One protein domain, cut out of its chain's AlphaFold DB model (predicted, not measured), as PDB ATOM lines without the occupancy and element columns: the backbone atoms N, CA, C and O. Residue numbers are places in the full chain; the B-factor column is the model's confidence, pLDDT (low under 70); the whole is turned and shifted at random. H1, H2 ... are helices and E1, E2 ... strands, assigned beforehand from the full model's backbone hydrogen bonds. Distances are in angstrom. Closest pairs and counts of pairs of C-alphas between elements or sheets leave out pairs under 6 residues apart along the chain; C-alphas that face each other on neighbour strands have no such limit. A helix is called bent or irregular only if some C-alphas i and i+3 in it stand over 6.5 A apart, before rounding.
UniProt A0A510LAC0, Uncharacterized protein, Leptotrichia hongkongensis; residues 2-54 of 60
ATOM      1  N   LYS A   2     142.974 136.135  99.978       64.44
ATOM      2  CA  LYS A   2     143.948 135.123 100.463       64.44
ATOM      3  C   LYS A   2     143.550 134.419 101.777       64.44
ATOM      4  O   LYS A   2     143.822 133.235 101.943       64.44
ATOM      5  N   ASN A   3     142.870 135.125 102.684       73.00
ATOM      6  CA  ASN A   3     142.501 134.580 104.000       73.00
ATOM      7  C   ASN A   3     141.276 133.653 103.943       73.00
ATOM      8  O   ASN A   3     141.221 132.678 104.680       73.00
ATOM      9  N   VAL A   4     140.337 133.915 103.027       83.56
ATOM     10  CA  VAL A   4     139.147 133.070 102.817       83.56
ATOM     11  C   VAL A   4     139.564 131.672 102.354       83.56
ATOM     12  O   VAL A   4     139.093 130.678 102.894       83.56
ATOM     13  N   PHE A   5     140.530 131.586 101.434       84.75
ATOM     14  CA  PHE A   5     141.073 130.308 100.965       84.75
ATOM     15  C   PHE A   5     141.754 129.499 102.084       84.75
ATOM     16  O   PHE A   5     141.604 128.283 102.148       84.75
ATOM     17  N   ARG A   6     142.448 130.168 103.017       84.12
ATOM     18  CA  ARG A   6     143.054 129.507 104.187       84.12
ATOM     19  C   ARG A   6     142.008 128.916 105.128       84.12
ATOM     20  O   ARG A   6     142.189 127.801 105.600       84.12
ATOM     21  N   ILE A   7     140.918 129.641 105.378       89.44
ATOM     22  CA  ILE A   7     139.827 129.164 106.239       89.44
ATOM     23  C   ILE A   7     139.143 127.946 105.609       89.44
ATOM     24  O   ILE A   7     138.950 126.937 106.281       89.44
ATOM     25  N   LEU A   8     138.850 127.998 104.305       89.31
ATOM     26  CA  LEU A   8     138.259 126.869 103.579       89.31
ATOM     27  C   LEU A   8     139.154 125.621 103.616       89.31
ATOM     28  O   LEU A   8     138.652 124.517 103.817       89.31
ATOM     29  N   ALA A   9     140.473 125.793 103.494       89.44
ATOM     30  CA  ALA A   9     141.427 124.692 103.601       89.44
ATOM     31  C   ALA A   9     141.408 124.031 104.992       89.44
ATOM     32  O   ALA A   9     141.404 122.808 105.084       89.44
ATOM     33  N   VAL A  10     141.333 124.812 106.074       90.19
ATOM     34  CA  VAL A  10     141.252 124.269 107.443       90.19
ATOM     35  C   VAL A  10     139.942 123.512 107.667       90.19
ATOM     36  O   VAL A  10     139.952 122.448 108.281       90.19
ATOM     37  N   ILE A  11     138.829 124.014 107.128       88.38
ATOM     38  CA  ILE A  11     137.525 123.342 107.214       88.38
ATOM     39  C   ILE A  11     137.557 121.986 106.494       88.38
ATOM     40  O   ILE A  11     137.151 120.979 107.068       88.38
ATOM     41  N   LEU A  12     138.073 121.932 105.262       87.38
ATOM     42  CA  LEU A  12     138.222 120.686 104.495       87.38
ATOM     43  C   LEU A  12     139.126 119.671 105.203       87.38
ATOM     44  O   LEU A  12     138.802 118.484 105.260       87.38
ATOM     45  N   LEU A  13     140.226 120.142 105.790       81.50
ATOM     46  CA  LEU A  13     141.106 119.300 106.592       81.50
ATOM     47  C   LEU A  13     140.382 118.774 107.839       81.50
ATOM     48  O   LEU A  13     140.422 117.574 108.090       81.50
ATOM     49  N   GLY A  14     139.627 119.609 108.555       83.38
ATOM     50  CA  GLY A  14     138.806 119.172 109.690       83.38
ATOM     51  C   GLY A  14     137.767 118.110 109.312       83.38
ATOM     52  O   GLY A  14     137.628 117.111 110.013       83.38
ATOM     53  N   LEU A  15     137.092 118.269 108.169       78.44
ATOM     54  CA  LEU A  15     136.130 117.288 107.656       78.44
ATOM     55  C   LEU A  15     136.797 115.955 107.270       78.44
ATOM     56  O   LEU A  15     136.242 114.894 107.557       78.44
ATOM     57  N   SER A  16     137.997 115.981 106.679       74.94
ATOM     58  CA  SER A  16     138.760 114.761 106.366       74.94
ATOM     59  C   SER A  16     139.186 113.987 107.619       74.94
ATOM     60  O   SER A  16     139.105 112.762 107.646       74.94
ATOM     61  N   VAL A  17     139.558 114.696 108.688       70.81
ATOM     62  CA  VAL A  17     139.981 114.080 109.954       70.81
ATOM     63  C   VAL A  17     138.772 113.561 110.736       70.81
ATOM     64  O   VAL A  17     138.805 112.443 111.243       70.81
ATOM     65  N   ALA A  18     137.662 114.308 110.742       66.00
ATOM     66  CA  ALA A  18     136.411 113.868 111.351       66.00
ATOM     67  C   ALA A  18     135.863 112.596 110.691       66.00
ATOM     68  O   ALA A  18     135.359 111.734 111.396       66.00
ATOM     69  N   SER A  19     136.018 112.437 109.372       63.34
ATOM     70  CA  SER A  19     135.589 111.239 108.628       63.34
ATOM     71  C   SER A  19     136.324 109.960 109.056       63.34
ATOM     72  O   SER A  19     135.744 108.876 109.015       63.34
ATOM     73  N   CYS A  20     137.583 110.080 109.492       56.81
ATOM     74  CA  CYS A  20     138.418 108.952 109.907       56.81
ATOM     75  C   CYS A  20     138.114 108.452 111.332       56.81
ATOM     76  O   CYS A  20     138.210 107.252 111.572       56.81
ATOM     77  N   GLU A  21     137.678 109.312 112.259       55.50
ATOM     78  CA  GLU A  21     137.211 108.885 113.596       55.50
ATOM     79  C   GLU A  21     135.700 108.583 113.641       55.50
ATOM     80  O   GLU A  21     135.211 107.868 114.520       55.50
ATOM     81  N   LEU A  22     134.955 109.048 112.629       51.91
ATOM     82  CA  LEU A  22     133.558 108.681 112.373       51.91
ATOM     83  C   LEU A  22     133.361 107.236 111.898       51.91
ATOM     84  O   LEU A  22     132.211 106.800 111.804       51.91
ATOM     85  N   PHE A  23     134.425 106.464 111.635       56.03
ATOM     86  CA  PHE A  23     134.368 104.996 111.581       56.03
ATOM     87  C   PHE A  23     134.181 104.456 113.007       56.03
ATOM     88  O   PHE A  23     135.027 103.792 113.593       56.03
ATOM     89  N   SER A  24     133.038 104.826 113.578       62.06
ATOM     90  CA  SER A  24     132.702 104.770 114.989       62.06
ATOM     91  C   SER A  24     133.001 103.386 115.574       62.06
ATOM     92  O   SER A  24     132.269 102.429 115.297       62.06
ATOM     93  N   PRO A  25     134.030 103.255 116.428       62.69
ATOM     94  CA  PRO A  25     134.343 101.993 117.095       62.69
ATOM     95  C   PRO A  25     133.132 101.473 117.876       62.69
ATOM     96  O   PRO A  25     132.853 100.279 117.891       62.69
ATOM     97  N   SER A  26     132.334 102.385 118.442       66.88
ATOM     98  CA  SER A  26     131.075 102.056 119.118       66.88
ATOM     99  C   SER A  26     129.996 101.502 118.175       66.88
ATOM    100  O   SER A  26     129.186 100.664 118.576       66.88
ATOM    101  N   TYR A  27     129.956 101.954 116.919       70.44
ATOM    102  CA  TYR A  27     129.040 101.433 115.910       70.44
ATOM    103  C   TYR A  27     129.431 100.008 115.534       70.44
ATOM    104  O   TYR A  27     128.603  99.110 115.658       70.44
ATOM    105  N   TRP A  28     130.696  99.781 115.184       72.94
ATOM    106  CA  TRP A  28     131.187  98.448 114.841       72.94
ATOM    107  C   TRP A  28     131.106  97.474 116.011       72.94
ATOM    108  O   TRP A  28     130.723  96.328 115.809       72.94
ATOM    109  N   ASN A  29     131.339  97.938 117.239       77.44
ATOM    110  CA  ASN A  29     131.180  97.113 118.430       77.44
ATOM    111  C   ASN A  29     129.716  96.688 118.652       77.44
ATOM    112  O   ASN A  29     129.437  95.527 118.927       77.44
ATOM    113  N   ARG A  30     128.747  97.593 118.459       76.50
ATOM    114  CA  ARG A  30     127.313  97.246 118.540       76.50
ATOM    115  C   ARG A  30     126.865  96.336 117.412       76.50
ATOM    116  O   ARG A  30     126.053  95.446 117.640       76.50
ATOM    117  N   VAL A  31     127.366  96.588 116.205       79.94
ATOM    118  CA  VAL A  31     127.143  95.722 115.054       79.94
ATOM    119  C   VAL A  31     127.627  94.330 115.436       79.94
ATOM    120  O   VAL A  31     126.797  93.431 115.501       79.94
ATOM    121  N   ASN A  32     128.897  94.178 115.816       77.12
ATOM    122  CA  ASN A  32     129.498  92.908 116.218       77.12
ATOM    123  C   ASN A  32     128.707  92.209 117.333       77.12
ATOM    124  O   ASN A  32     128.304  91.063 117.163       77.12
ATOM    125  N   LYS A  33     128.361  92.936 118.402       82.38
ATOM    126  CA  LYS A  33     127.531  92.418 119.497       82.38
ATOM    127  C   LYS A  33     126.172  91.900 119.011       82.38
ATOM    128  O   LYS A  33     125.719  90.851 119.438       82.38
ATOM    129  N   ARG A  34     125.518  92.596 118.078       81.31
ATOM    130  CA  ARG A  34     124.232  92.165 117.502       81.31
ATOM    131  C   ARG A  34     124.369  90.927 116.611       81.31
ATOM    132  O   ARG A  34     123.408  90.171 116.460       81.31
ATOM    133  N   TRP A  35     125.498  90.750 115.930       82.94
ATOM    134  CA  TRP A  35     125.769  89.511 115.191       82.94
ATOM    135  C   TRP A  35     125.973  88.359 116.172       82.94
ATOM    136  O   TRP A  35     125.319  87.331 116.025       82.94
ATOM    137  N   GLU A  36     126.741  88.588 117.232       82.50
ATOM    138  CA  GLU A  36     126.981  87.628 118.309       82.50
ATOM    139  C   GLU A  36     125.689  87.215 119.040       82.50
ATOM    140  O   GLU A  36     125.427  86.026 119.188       82.50
ATOM    141  N   GLU A  37     124.809  88.159 119.395       85.56
ATOM    142  CA  GLU A  37     123.489  87.879 119.995       85.56
ATOM    143  C   GLU A  37     122.579  87.050 119.071       85.56
ATOM    144  O   GLU A  37     121.762  86.252 119.531       85.56
ATOM    145  N   ARG A  38     122.721  87.209 117.750       83.06
ATOM    146  CA  ARG A  38     122.015  86.395 116.746       83.06
ATOM    147  C   ARG A  38     122.704  85.052 116.485       83.06
ATOM    148  O   ARG A  38     122.179  84.249 115.714       83.06
ATOM    149  N   GLY A  39     123.842  84.811 117.135       89.19
ATOM    150  CA  GLY A  39     124.699  83.651 116.939       89.19
ATOM    151  C   GLY A  39     125.294  83.592 115.537       89.19
ATOM    152  O   GLY A  39     125.493  82.504 115.016       89.19
ATOM    153  N   VAL A  40     125.523  84.747 114.907       92.12
ATOM    154  CA  VAL A  40     126.170  84.828 113.600       92.12
ATOM    155  C   VAL A  40     127.665  85.055 113.778       92.12
ATOM    156  O   VAL A  40     128.077  86.034 114.400       92.12
ATOM    157  N   GLN A  41     128.472  84.180 113.186       89.25
ATOM    158  CA  GLN A  41     129.926  84.289 113.160       89.25
ATOM    159  C   GLN A  41     130.416  84.445 111.729       89.25
ATOM    160  O   GLN A  41     130.106  83.635 110.864       89.25
ATOM    161  N   CYS A  42     131.191  85.496 111.472       89.12
ATOM    162  CA  CYS A  42     131.773  85.731 110.159       89.12
ATOM    163  C   CYS A  42     133.232  85.286 110.137       89.12
ATOM    164  O   CYS A  42     134.047  85.730 110.945       89.12
ATOM    165  N   TYR A  43     133.566  84.433 109.176       88.56
ATOM    166  CA  TYR A  43     134.902  83.912 108.961       88.56
ATOM    167  C   TYR A  43     135.463  84.459 107.656       88.56
ATOM    168  O   TYR A  43     134.782  84.574 106.632       88.56
ATOM    169  N   LYS A  44     136.755  84.767 107.678       90.88
ATOM    170  CA  LYS A  44     137.490  85.173 106.486       90.88
ATOM    171  C   LYS A  44     138.237  83.969 105.925       90.88
ATOM    172  O   LYS A  44     139.008  83.327 106.632       90.88
ATOM    173  N   LYS A  45     138.008  83.655 104.651       89.62
ATOM    174  CA  LYS A  45     138.719  82.588 103.935       89.62
ATOM    175  C   LYS A  45     140.145  83.014 103.593       89.62
ATOM    176  O   LYS A  45     140.440  84.205 103.477       89.62
ATOM    177  N   TYR A  46     140.998  82.024 103.313       89.75
ATOM    178  CA  TYR A  46     142.372  82.255 102.847       89.75
ATOM    179  C   TYR A  46     142.431  83.096 101.557       89.75
ATOM    180  O   TYR A  46     143.408  83.797 101.326       89.75
ATOM    181  N   ASN A  47     141.371  83.073 100.740       90.88
ATOM    182  CA  ASN A  47     141.253  83.829  99.490       90.88
ATOM    183  C   ASN A  47     140.624  85.232  99.652       90.88
ATOM    184  O   ASN A  47     140.251  85.849  98.660       90.88
ATOM    185  N   GLY A  48     140.462  85.724 100.884       89.12
ATOM    186  CA  GLY A  48     139.971  87.077 101.168       89.12
ATOM    187  C   GLY A  48     138.450  87.237 101.192       89.12
ATOM    188  O   GLY A  48     137.972  88.260 101.682       89.12
ATOM    189  N   ASN A  49     137.690  86.232 100.753       92.00
ATOM    190  CA  ASN A  49     136.233  86.255 100.847       92.00
ATOM    191  C   ASN A  49     135.776  86.105 102.300       92.00
ATOM    192  O   ASN A  49     136.292  85.263 103.042       92.00
ATOM    193  N   VAL A  50     134.782  86.899 102.686       92.69
ATOM    194  CA  VAL A  50     134.112  86.795 103.983       92.69
ATOM    195  C   VAL A  50     132.818  86.021 103.784       92.69
ATOM    196  O   VAL A  50     132.113  86.252 102.806       92.69
ATOM    197  N   TYR A  51     132.539  85.097 104.692       91.12
ATOM    198  CA  TYR A  51     131.245  84.435 104.795       91.12
ATOM    199  C   TYR A  51     130.819  84.424 106.254       91.12
ATOM    200  O   TYR A  51     131.664  84.364 107.149       91.12
ATOM    201  N   CYS A  52     129.523  84.486 106.492       91.81
ATOM    202  CA  CYS A  52     128.932  84.447 107.812       91.81
ATOM    203  C   CYS A  52     128.122  83.171 107.975       91.81
ATOM    204  O   CYS A  52     127.467  82.724 107.041       91.81
ATOM    205  N   GLU A  53     128.197  82.573 109.155       92.81
ATOM    206  CA  GLU A  53     127.451  81.387 109.541       92.81
ATOM    207  C   GLU A  53     126.499  81.759 110.674       92.81
ATOM    208  O   GLU A  53     126.924  82.387 111.642       92.81
ATOM    209  N   ASP A  54     125.214  81.432 110.542       92.00
ATOM    210  CA  ASP A  54     124.239  81.629 111.615       92.00
ATOM    211  C   ASP A  54     124.277  80.497 112.656       92.00
ATOM    212  O   ASP A  54     124.936  79.472 112.488       92.00
TER     213      ASP A  54
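What this domain is: This is residues 2 to 54 of the 60 residues of an uncharacterized protein of Leptotrichia hongkongensis (UniProt A0A510LAC0). A small hairpin of two short strands, E1 and E2, is set crosswise at the end of a long arm of two helices, H1 and H2, which follow one another end to end, giving the whole the outline of a hook. H1 and H2 make most of the length, and residues 2 to 31, with H1 and the first part of H2, stick out free of the hairpin. The printed part has 53 residues with two named helices and two named strands, in the order H1, H2, E1, E2; the sheet has the order E1 - E2 and is antiparallel, and the class is mostly helix. The whole is extended, with a radius of gyration of the C-alphas of 19.1 A and spans of 58 by 27 by 9 A.

Where its parts are: The sheet is made of E1, residues 41 to 44, and E2, residues 50 to 53. E1 measures 10.1 A from first to last C-alpha and E2 measures 10.2 A. E2 ends at C-alpha 53, at (127.451, 81.387, 109.541). Before the strands comes H2, residues 25 to 37, which is 18.0 A from the C-alpha of Pro 25 to that of Glu 37. C-alpha 25 stands at (134.343, 101.993, 117.095). H1, residues 2 to 21, is the longest helix, with 20 residues and 30.1 A from first to last C-alpha. It begins at C-alpha 2, at (143.948, 135.123, 100.463). Neither helix is bent.

How they stand to each other: E1 and E2 are antiparallel neighbours, with an angle of 153 degrees between their N-to-C directions, and they form a hairpin. Among the C-alphas that face each other across the pair are those of Cys 42 and Cys 52, 3.9 A apart, and those of Lys 44 and Val 50, 4.5 A apart. The backbone N of Gln 41 and the O of Glu 53 are within hydrogen-bond range at 2.8 A, and the N of Tyr 51 and the O of Tyr 43 are within range at 3.0 A. Outward from the hairpin, H2 has 1 pair of C-alphas within 8 A of E1, those of Trp 35 and Gln 41, 7.0 A apart. The centres of H2 and E1 are 13.9 A apart. H2 and E2 are apart, with no C-alpha of the one within 8 A of the other. H1 is apart from E1 and from E2, and by the same distance of 8 A it is also apart from H2, which follows it in the chain. In H2 every O i to N i+4 pair is within hydrogen-bond range, and in H1 14 of 16 such pairs are.

The domain as a whole: The two C-alphas farthest apart are those of Lys 2 and Asp 54, the first and last printed residues, at 58.1 A. Residues 2 to 31 stand free, of which 2 to 21 belong to H1 and 25 to 31 belong to H2. The links from H1 to H2 and from H2 to E1 are tight, with 3 residues each, and the link from E1 to E2 is tight, with 5 residues. The printed part has no cut. It begins at residue 2 and ends at residue 54 of a full chain of 60 residues. The mean pLDDT of the printed part is 80.3, and that of E2 is 92. The model's confidence is under 70 at residue 2 and at residues 18 to 26, of which 18 to 21 belong to H1 and 25 to 26 belong to H2.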